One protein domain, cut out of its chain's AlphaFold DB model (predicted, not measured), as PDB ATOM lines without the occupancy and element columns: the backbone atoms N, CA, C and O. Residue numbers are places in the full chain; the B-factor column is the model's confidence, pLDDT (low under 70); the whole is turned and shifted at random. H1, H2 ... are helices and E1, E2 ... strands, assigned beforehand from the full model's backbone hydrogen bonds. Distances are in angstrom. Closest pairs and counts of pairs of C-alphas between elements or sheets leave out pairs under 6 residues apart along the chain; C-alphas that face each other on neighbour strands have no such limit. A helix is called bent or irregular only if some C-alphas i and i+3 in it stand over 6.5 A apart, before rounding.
ATOM      1  N   PRO A  44      11.159   8.803 -20.250       90.62
ATOM      2  CA  PRO A  44      10.888   7.951 -21.413       90.62
ATOM      3  C   PRO A  44      11.637   6.614 -21.374       90.62
ATOM      4  O   PRO A  44      11.097   5.576 -21.747       90.62
ATOM      5  N   LEU A  45      12.883   6.625 -20.898       91.56
ATOM      6  CA  LEU A  45      13.693   5.415 -20.788       91.56
ATOM      7  C   LEU A  45      13.221   4.530 -19.627       91.56
ATOM      8  O   LEU A  45      13.205   3.309 -19.750       91.56
ATOM      9  N   LEU A  46      12.775   5.146 -18.530       92.31
ATOM     10  CA  LEU A  46      12.150   4.462 -17.402       92.31
ATOM     11  C   LEU A  46      10.864   3.740 -17.835       92.31
ATOM     12  O   LEU A  46      10.656   2.581 -17.481       92.31
ATOM     13  N   GLN A  47      10.045   4.395 -18.658       92.56
ATOM     14  CA  GLN A  47       8.836   3.807 -19.227       92.56
ATOM     15  C   GLN A  47       9.160   2.621 -20.147       92.56
ATOM     16  O   GLN A  47       8.555   1.559 -20.015       92.56
ATOM     17  N   ARG A  48      10.183   2.745 -21.001       93.44
ATOM     18  CA  ARG A  48      10.651   1.641 -21.854       93.44
ATOM     19  C   ARG A  48      11.147   0.441 -21.043       93.44
ATOM     20  O   ARG A  48      10.870  -0.702 -21.396       93.44
ATOM     21  N   LEU A  49      11.872   0.689 -19.949       94.25
ATOM     22  CA  LEU A  49      12.297  -0.362 -19.025       94.25
ATOM     23  C   LEU A  49      11.087  -1.067 -18.396       94.25
ATOM     24  O   LEU A  49      11.066  -2.295 -18.329       94.25
ATOM     25  N   LYS A  50      10.067  -0.310 -17.975       93.50
ATOM     26  CA  LYS A  50       8.820  -0.871 -17.443       93.50
ATOM     27  C   LYS A  50       8.111  -1.751 -18.475       93.50
ATOM     28  O   LYS A  50       7.757  -2.882 -18.163       93.50
ATOM     29  N   GLU A  51       7.949  -1.259 -19.699       94.31
ATOM     30  CA  GLU A  51       7.321  -1.999 -20.799       94.31
ATOM     31  C   GLU A  51       8.053  -3.310 -21.086       94.31
ATOM     32  O   GLU A  51       7.425  -4.365 -21.132       94.31
ATOM     33  N   PHE A  52       9.385  -3.269 -21.159       94.56
ATOM     34  CA  PHE A  52      10.207  -4.467 -21.312       94.56
ATOM     35  C   PHE A  52       9.981  -5.479 -20.176       94.56
ATOM     36  O   PHE A  52       9.853  -6.678 -20.416       94.56
ATOM     37  N   LEU A  53       9.907  -5.026 -18.921       92.81
ATOM     38  CA  LEU A  53       9.687  -5.909 -17.769       92.81
ATOM     39  C   LEU A  53       8.266  -6.480 -17.701       92.81
ATOM     40  O   LEU A  53       8.076  -7.565 -17.140       92.81
ATOM     41  N   ASP A  54       7.280  -5.759 -18.228       90.31
ATOM     42  CA  ASP A  54       5.876  -6.171 -18.247       90.31
ATOM     43  C   ASP A  54       5.528  -7.065 -19.440       90.31
ATOM     44  O   ASP A  54       4.641  -7.909 -19.316       90.31
ATOM     45  N   GLU A  55       6.276  -6.972 -20.540       92.94
ATOM     46  CA  GLU A  55       6.118  -7.824 -21.723       92.94
ATOM     47  C   GLU A  55       6.279  -9.318 -21.397       92.94
ATOM     48  O   GLU A  55       5.526 -10.160 -21.889       92.94
ATOM     49  N   SER A  56       7.248  -9.681 -20.545       89.81
ATOM     50  CA  SER A  56       7.509 -11.084 -20.210       89.81
ATOM     51  C   SER A  56       8.034 -11.293 -18.796       89.81
ATOM     52  O   SER A  56       9.031 -10.718 -18.357       89.81
ATOM     53  N   ARG A  57       7.463 -12.288 -18.103       85.12
ATOM     54  CA  ARG A  57       7.989 -12.768 -16.812       85.12
ATOM     55  C   ARG A  57       9.409 -13.337 -16.907       85.12
ATOM     56  O   ARG A  57      10.067 -13.473 -15.877       85.12
ATOM     57  N   GLN A  58       9.887 -13.701 -18.098       86.00
ATOM     58  CA  GLN A  58      11.273 -14.148 -18.275       86.00
ATOM     59  C   GLN A  58      12.254 -12.975 -18.194       86.00
ATOM     60  O   GLN A  58      13.321 -13.140 -17.606       86.00
ATOM     61  N   HIS A  59      11.872 -11.782 -18.665       90.38
ATOM     62  CA  HIS A  59      12.698 -10.573 -18.554       90.38
ATOM     63  C   HIS A  59      12.978 -10.223 -17.085       90.38
ATOM     64  O   HIS A  59      14.085  -9.841 -16.716       90.38
ATOM     65  N   ARG A  60      12.025 -10.512 -16.196       87.62
ATOM     66  CA  ARG A  60      12.156 -10.323 -14.741       87.62
ATOM     67  C   ARG A  60      13.166 -11.257 -14.058       87.62
ATOM     68  O   ARG A  60      13.492 -11.053 -12.885       87.62
ATOM     69  N   LYS A  61      13.676 -12.279 -14.753       86.50
ATOM     70  CA  LYS A  61      14.749 -13.160 -14.253       86.50
ATOM     71  C   LYS A  61      16.149 -12.651 -14.597       86.50
ATOM     72  O   LYS A  61      17.118 -13.159 -14.036       86.50
ATOM     73  N   ILE A  62      16.259 -11.676 -15.499       88.94
ATOM     74  CA  ILE A  62      17.539 -11.109 -15.918       88.94
ATOM     75  C   ILE A  62      18.194 -10.418 -14.712       88.94
ATOM     76  O   ILE A  62      17.531  -9.826 -13.850       88.94
ATOM     77  N   ALA A  63      19.510 -10.567 -14.585       87.31
ATOM     78  CA  ALA A  63      20.276  -9.851 -13.575       87.31
ATOM     79  C   ALA A  63      20.231  -8.345 -13.878       87.31
ATOM     80  O   ALA A  63      20.344  -7.960 -15.036       87.31
ATOM     81  N   TRP A  64      19.994  -7.485 -12.883       90.31
ATOM     82  CA  TRP A  64      19.762  -6.060 -13.165       90.31
ATOM     83  C   TRP A  64      20.977  -5.387 -13.816       90.31
ATOM     84  O   TRP A  64      20.814  -4.611 -14.752       90.31
ATOM     85  N   ASN A  65      22.186  -5.788 -13.424       88.12
ATOM     86  CA  ASN A  65      23.445  -5.410 -14.069       88.12
ATOM     87  C   ASN A  65      23.547  -5.836 -15.550       88.12
ATOM     88  O   ASN A  65      24.391  -5.320 -16.272       88.12
ATOM     89  N   HIS A  66      22.714  -6.771 -16.017       90.88
ATOM     90  CA  HIS A  66      22.669  -7.208 -17.415       90.88
ATOM     91  C   HIS A  66      21.560  -6.525 -18.226       90.88
ATOM     92  O   HIS A  66      21.530  -6.681 -19.442       90.88
ATOM     93  N   LEU A  67      20.653  -5.763 -17.602       92.19
ATOM     94  CA  LEU A  67      19.596  -5.036 -18.321       92.19
ATOM     95  C   LEU A  67      20.114  -4.107 -19.436       92.19
ATOM     96  O   LEU A  67      19.437  -4.036 -20.464       92.19
ATOM     97  N   PRO A  68      21.297  -3.467 -19.316       93.94
ATOM     98  CA  PRO A  68      21.853  -2.661 -20.400       93.94
ATOM     99  C   PRO A  68      22.064  -3.402 -21.724       93.94
ATOM    100  O   PRO A  68      22.048  -2.772 -22.769       93.94
ATOM    101  N   PHE A  69      22.205  -4.732 -21.709       92.94
ATOM    102  CA  PHE A  69      22.346  -5.525 -22.937       92.94
ATOM    103  C   PHE A  69      21.018  -5.775 -23.665       92.94
ATOM    104  O   PHE A  69      21.029  -6.214 -24.813       92.94
ATOM    105  N   TYR A  70      19.878  -5.540 -23.006       92.38
ATOM    106  CA  TYR A  70      18.550  -5.875 -23.531       92.38
ATOM    107  C   TYR A  70      17.665  -4.652 -23.775       92.38
ATOM    108  O   TYR A  70      16.788  -4.703 -24.635       92.38
ATOM    109  N   VAL A  71      17.871  -3.562 -23.032       92.38
ATOM    110  CA  VAL A  71      17.067  -2.340 -23.148       92.38
ATOM    111  C   VAL A  71      17.936  -1.218 -23.722       92.38
ATOM    112  O   VAL A  71      18.760  -0.662 -22.991       92.38
ATOM    113  N   PRO A  72      17.741  -0.848 -25.001       91.88
ATOM    114  CA  PRO A  72      18.548   0.184 -25.637       91.88
ATOM    115  C   PRO A  72      18.439   1.530 -24.914       91.88
ATOM    116  O   PRO A  72      17.329   2.010 -24.649       91.88
ATOM    117  N   GLY A  73      19.582   2.156 -24.644       89.62
ATOM    118  CA  GLY A  73      19.708   3.435 -23.940       89.62
ATOM    119  C   GLY A  73      20.130   3.314 -22.471       89.62
ATOM    120  O   GLY A  73      20.433   4.335 -21.844       89.62
ATOM    121  N   LEU A  74      20.162   2.098 -21.911       91.00
ATOM    122  CA  LEU A  74      20.634   1.840 -20.544       91.00
ATOM    123  C   LEU A  74      22.162   1.702 -20.424       91.00
ATOM    124  O   LEU A  74      22.676   1.713 -19.311       91.00
ATOM    125  N   GLU A  75      22.899   1.619 -21.533       91.00
ATOM    126  CA  GLU A  75      24.337   1.298 -21.589       91.00
ATOM    127  C   GLU A  75      25.215   2.307 -20.837       91.00
ATOM    128  O   GLU A  75      26.290   1.967 -20.353       91.00
ATOM    129  N   ARG A  76      24.740   3.548 -20.713       88.88
ATOM    130  CA  ARG A  76      25.443   4.643 -20.030       88.88
ATOM    131  C   ARG A  76      25.202   4.709 -18.519       88.88
ATOM    132  O   ARG A  76      25.777   5.572 -17.862       88.88
ATOM    133  N   TYR A  77      24.312   3.878 -17.977       88.56
ATOM    134  CA  TYR A  77      23.916   3.934 -16.571       88.56
ATOM    135  C   TYR A  77      24.582   2.814 -15.771       88.56
ATOM    136  O   TYR A  77      24.542   1.647 -16.151       88.56
ATOM    137  N   GLY A  78      25.170   3.181 -14.632       87.12
ATOM    138  CA  GLY A  78      25.733   2.224 -13.683       87.12
ATOM    139  C   GLY A  78      24.665   1.443 -12.914       87.12
ATOM    140  O   GLY A  78      23.479   1.788 -12.916       87.12
ATOM    141  N   GLU A  79      25.105   0.408 -12.199       87.81
ATOM    142  CA  GLU A  79      24.235  -0.488 -11.429       87.81
ATOM    143  C   GLU A  79      23.353   0.264 -10.415       87.81
ATOM    144  O   GLU A  79      22.169  -0.037 -10.297       87.81
ATOM    145  N   ASP A  80      23.873   1.302  -9.756       88.50
ATOM    146  CA  ASP A  80      23.117   2.096  -8.776       88.50
ATOM    147  C   ASP A  80      21.968   2.903  -9.390       88.50
ATOM    148  O   ASP A  80      20.886   3.011  -8.799       88.50
ATOM    149  N   ALA A  81      22.168   3.440 -10.596       89.25
ATOM    150  CA  ALA A  81      21.119   4.145 -11.328       89.25
ATOM    151  C   ALA A  81      20.011   3.172 -11.757       89.25
ATOM    152  O   ALA A  81      18.826   3.477 -11.608       89.25
ATOM    153  N   ILE A  82      20.389   1.968 -12.200       92.06
ATOM    154  CA  ILE A  82      19.449   0.895 -12.548       92.06
ATOM    155  C   ILE A  82      18.695   0.418 -11.302       92.06
ATOM    156  O   ILE A  82      17.470   0.337 -11.326       92.06
ATOM    157  N   ASN A  83      19.391   0.171 -10.188       90.44
ATOM    158  CA  ASN A  83      18.789  -0.199  -8.904       90.44
ATOM    159  C   ASN A  83      17.737   0.828  -8.462       90.44
ATOM    160  O   ASN A  83      16.642   0.464  -8.028       90.44
ATOM    161  N   SER A  84      18.069   2.114  -8.578       89.44
ATOM    162  CA  SER A  84      17.181   3.220  -8.211       89.44
ATOM    163  C   SER A  84      15.960   3.294  -9.132       89.44
ATOM    164  O   SER A  84      14.837   3.417  -8.647       89.44
ATOM    165  N   ALA A  85      16.157   3.140 -10.443       91.94
ATOM    166  CA  ALA A  85      15.080   3.104 -11.428       91.94
ATOM    167  C   ALA A  85      14.124   1.922 -11.215       91.94
ATOM    168  O   ALA A  85      12.908   2.099 -11.231       91.94
ATOM    169  N   MET A  86      14.655   0.727 -10.942       92.12
ATOM    170  CA  MET A  86      13.849  -0.460 -10.646       92.12
ATOM    171  C   MET A  86      12.972  -0.261  -9.408       92.12
ATOM    172  O   MET A  86      11.784  -0.581  -9.442       92.12
ATOM    173  N   LYS A  87      13.530   0.329  -8.341       88.75
ATOM    174  CA  LYS A  87      12.773   0.671  -7.128       88.75
ATOM    175  C   LYS A  87      11.697   1.723  -7.395       88.75
ATOM    176  O   LYS A  87      10.590   1.579  -6.889       88.75
ATOM    177  N   ALA A  88      11.999   2.746  -8.198       88.12
ATOM    178  CA  ALA A  88      11.031   3.775  -8.590       88.12
ATOM    179  C   ALA A  88       9.859   3.201  -9.402       88.12
ATOM    180  O   ALA A  88       8.740   3.690  -9.302       88.12
ATOM    181  N   LEU A  89      10.108   2.132 -10.164       90.81
ATOM    182  CA  LEU A  89       9.098   1.371 -10.897       90.81
ATOM    183  C   LEU A  89       8.349   0.336 -10.038       90.81
ATOM    184  O   LEU A  89       7.571  -0.433 -10.588       90.81
ATOM    185  N   GLY A  90       8.597   0.259  -8.727       89.44
ATOM    186  CA  GLY A  90       7.928  -0.703  -7.844       89.44
ATOM    187  C   GLY A  90       8.471  -2.135  -7.935       89.44
ATOM    188  O   GLY A  90       7.865  -3.060  -7.387       89.44
ATOM    189  N   TYR A  91       9.618  -2.350  -8.590       89.94
ATOM    190  CA  TYR A  91      10.266  -3.658  -8.655       89.94
ATOM    191  C   TYR A  91      11.316  -3.842  -7.555       89.94
ATOM    192  O   TYR A  91      12.112  -2.956  -7.251       89.94
ATOM    193  N   ASN A  92      11.385  -5.057  -7.011       88.12
ATOM    194  CA  ASN A  92      12.438  -5.489  -6.094       88.12
ATOM    195  C   ASN A  92      12.965  -6.874  -6.463       88.12
ATOM    196  O   ASN A  92      12.248  -7.702  -7.027       88.12
ATOM    197  N   ARG A  93      14.225  -7.152  -6.109       84.88
ATOM    198  CA  ARG A  93      14.813  -8.492  -6.219       84.88
ATOM    199  C   ARG A  93      14.676  -9.256  -4.914       84.88
ATOM    200  O   ARG A  93      15.093  -8.783  -3.861       84.88
ATOM    201  N   ILE A  94      14.182 -10.482  -5.017       80.00
ATOM    202  CA  ILE A  94      14.118 -11.437  -3.913       80.00
ATOM    203  C   ILE A  94      14.835 -12.732  -4.280       80.00
ATOM    204  O   ILE A  94      14.839 -13.157  -5.437       80.00
ATOM    205  N   ILE A  95      15.400 -13.403  -3.281       76.94
ATOM    206  CA  ILE A  95      15.852 -14.786  -3.424       76.94
ATOM    207  C   ILE A  95      14.666 -15.674  -3.063       76.94
ATOM    208  O   ILE A  95      14.265 -15.754  -1.900       76.94
ATOM    209  N   ARG A  96      14.091 -16.371  -4.046       69.31
ATOM    210  CA  ARG A  96      13.070 -17.374  -3.724       69.31
ATOM    211  C   ARG A  96      13.757 -18.604  -3.157       69.31
ATOM    212  O   ARG A  96      14.518 -19.280  -3.848       69.31
ATOM    213  N   ARG A  97      13.444 -18.926  -1.901       67.75
ATOM    214  CA  ARG A  97      13.834 -20.204  -1.303       67.75
ATOM    215  C   ARG A  97      13.215 -21.323  -2.136       67.75
ATOM    216  O   ARG A  97      11.997 -21.362  -2.313       67.75
ATOM    217  N   ARG A  98      14.042 -22.235  -2.651       67.62
ATOM    218  CA  ARG A  98      13.544 -23.458  -3.287       67.62
ATOM    219  C   ARG A  98      12.853 -24.290  -2.214       67.62
ATOM    220  O   ARG A  98      13.507 -24.911  -1.385       67.62
ATOM    221  N   GLN A  99      11.527 -24.272  -2.205       67.62
ATOM    222  CA  GLN A  99      10.769 -25.195  -1.378       67.62
ATOM    223  C   GLN A  99      10.721 -26.549  -2.081       67.62
ATOM    224  O   GLN A  99      10.283 -26.649  -3.229       67.62
ATOM    225  N   PHE A 153      14.964 -13.247  -8.268       77.38
ATOM    226  CA  PHE A 153      13.765 -12.986  -9.051       77.38
ATOM    227  C   PHE A 153      13.333 -11.545  -8.833       77.38
ATOM    228  O   PHE A 153      13.319 -11.081  -7.695       77.38
ATOM    229  N   THR A 154      12.950 -10.864  -9.909       85.94
ATOM    230  CA  THR A 154      12.333  -9.540  -9.819       85.94
ATOM    231  C   THR A 154      10.826  -9.701  -9.616       85.94
ATOM    232  O   THR A 154      10.166 -10.370 -10.414       85.94
ATOM    233  N   ILE A 155      10.293  -9.114  -8.547       84.31
ATOM    234  CA  ILE A 155       8.858  -9.038  -8.237       84.31
ATOM    235  C   ILE A 155       8.404  -7.581  -8.274       84.31
ATOM    236  O   ILE A 155       9.196  -6.691  -7.966       84.31
ATOM    237  N   HIS A 156       7.148  -7.347  -8.642       84.62
ATOM    238  CA  HIS A 156       6.524  -6.026  -8.581       84.62
ATOM    239  C   HIS A 156       5.623  -5.926  -7.344       84.62
ATOM    240  O   HIS A 156       4.998  -6.919  -6.967       84.62
ATOM    241  N   GLU A 157       5.528  -4.746  -6.727       78.25
ATOM    242  CA  GLU A 157       4.752  -4.530  -5.494       78.25
ATOM    243  C   GLU A 157       3.283  -4.970  -5.600       78.25
ATOM    244  O   GLU A 157       2.742  -5.559  -4.668       78.25
ATOM    245  N   CYS A 158       2.663  -4.785  -6.766       76.06
ATOM    246  CA  CYS A 158       1.271  -5.183  -7.001       76.06
ATOM    247  C   CYS A 158       1.039  -6.703  -7.109       76.06
ATOM    248  O   CYS A 158      -0.108  -7.135  -7.044       76.06
ATOM    249  N   GLU A 159       2.072  -7.522  -7.334       72.44
ATOM    250  CA  GLU A 159       1.883  -8.961  -7.593       72.44
ATOM    251  C   GLU A 159       1.831  -9.810  -6.325       72.44
ATOM    252  O   GLU A 159       1.217 -10.876  -6.321       72.44
ATOM    253  N   ASP A 160       2.513  -9.374  -5.268       67.56
ATOM    254  CA  ASP A 160       2.596 -10.114  -4.012       67.56
ATOM    255  C   ASP A 160       2.800  -9.146  -2.837       67.56
ATOM    256  O   ASP A 160       3.919  -9.014  -2.324       67.56
ATOM    257  N   PRO A 161       1.725  -8.451  -2.416       68.44
ATOM    258  CA  PRO A 161       1.794  -7.449  -1.355       68.44
ATOM    259  C   PRO A 161       2.379  -8.030  -0.065       68.44
ATOM    260  O   PRO A 161       3.250  -7.428   0.552       68.44
ATOM    261  N   SER A 162       2.007  -9.268   0.273       66.88
ATOM    262  CA  SER A 162       2.502 -10.010   1.435       66.88
ATOM    263  C   SER A 162       4.022 -10.202   1.451       66.88
ATOM    264  O   SER A 162       4.662 -10.003   2.487       66.88
ATOM    265  N   ASN A 163       4.630 -10.581   0.321       64.00
ATOM    266  CA  ASN A 163       6.088 -10.696   0.232       64.00
ATOM    267  C   ASN A 163       6.774  -9.325   0.219       64.00
ATOM    268  O   ASN A 163       7.894  -9.204   0.720       64.00
ATOM    269  N   PHE A 164       6.119  -8.299  -0.322       64.69
ATOM    270  CA  PHE A 164       6.648  -6.939  -0.345       64.69
ATOM    271  C   PHE A 164       6.626  -6.283   1.044       64.69
ATOM    272  O   PHE A 164       7.597  -5.634   1.432       64.69
ATOM    273  N   ASP A 165       5.582  -6.527   1.834       67.62
ATOM    274  CA  ASP A 165       5.476  -6.083   3.226       67.62
ATOM    275  C   ASP A 165       6.530  -6.760   4.107       67.62
ATOM    276  O   ASP A 165       7.206  -6.101   4.899       67.62
ATOM    277  N   LEU A 166       6.761  -8.064   3.909       63.41
ATOM    278  CA  LEU A 166       7.872  -8.785   4.543       63.41
ATOM    279  C   LEU A 166       9.234  -8.171   4.194       63.41
ATOM    280  O   LEU A 166      10.105  -8.087   5.062       63.41
ATOM    281  N   PHE A 167       9.416  -7.729   2.948       61.31
ATOM    282  CA  PHE A 167      10.644  -7.080   2.492       61.31
ATOM    283  C   PHE A 167      10.833  -5.695   3.129       61.31
ATOM    284  O   PHE A 167      11.924  -5.391   3.610       61.31
ATOM    285  N   ARG A 168       9.768  -4.882   3.196       67.75
ATOM    286  CA  ARG A 168       9.778  -3.570   3.873       67.75
ATOM    287  C   ARG A 168      10.065  -3.701   5.371       67.75
ATOM    288  O   ARG A 168      10.794  -2.881   5.913       67.75
TER     289      ARG A 168
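AT A GLANCE: This is residues 44 to 99 and 153 to 168 of the 173 residues of an uncharacterized protein of Monosporascus sp. mg162 (UniProt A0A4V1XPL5). A small two-stranded ribbon, E1 and E2, sits in the middle of an elongated body, with three helices, H1, H2 and H3, and their links toward one end and a short helix, H4, toward the other. The three helices make few contacts: H3 meets H2 at a corner and passes close to H1, while H1 and H2 are apart. The printed part has 72 residues, with four named helices and two named strands in the order H1, H2, H3, E1, E2, H4; the strands are antiparallel in a sheet of order E1 - E2, and the class is mostly helix. The whole is compact, with a radius of gyration of the C-alphas of 12.2 A, and spans 36 by 22 by 22 A.

IN THESE COORDINATES: H1, residues 44 to 55, begins at C-alpha 44 at (10.888, 7.951, -21.413) and is 16.5 A long. H2 is residues 64 to 69, 10.1 A; it is irregular, with C-alphas 65 and 68 7.1 A apart. H3 is residues 79 to 88, 14.2 A, with C-alpha 79 at (24.235, -0.488, -11.429). E1 is residues 91 to 95, 13.5 A. After the cut come E2, residues 153 to 156, and H4, residues 161 to 168, which ends at C-alpha 168 at (9.778, -3.570, 3.873).

HOW THE PARTS SIT: H1 and H3 are close but not clearly touching, the closest C-alphas being those of Leu 46 and Ala 85, 6.8 A apart. Their lines are about perpendicular, at 74 degrees. H2 and H3 touch, closest at the C-alphas of Asn 65 and Glu 79, 5.6 A apart, and are about perpendicular at 76 degrees. The closest C-alphas of H3 and E1 are those of Met 86 and Asn 92, 6.9 A apart. E1 and E2 are antiparallel neighbours, with 143 degrees between their directions; N 92 and O 155 are 2.9 A apart and N 153 and O 94 are 2.8 A apart, within hydrogen-bond range. H4 is near both E1 and E2, with 7 and 5 pairs of C-alphas within 10 A. H3 and H4 are apart. Every O i to N i+4 pair is within hydrogen-bond range in H1, H3 and H4; in H2 it is 0 of 2, with 2 of 3 O i to N i+3 pairs within range.

THE WHOLE: The two C-alphas farthest apart are those of Pro 44 and Gln 99, 38.7 A. Residues 100 to 152 are not printed, and C-alphas 99 and 153 are 14.7 A apart across this cut. Of the links that are printed whole, H3 to E1 and E2 to H4 are tight, and H1 to H2 and H2 to H3 are short. The mean pLDDT of the printed part is 84.7; residues 96 to 99 and 160 to 168 are under 70.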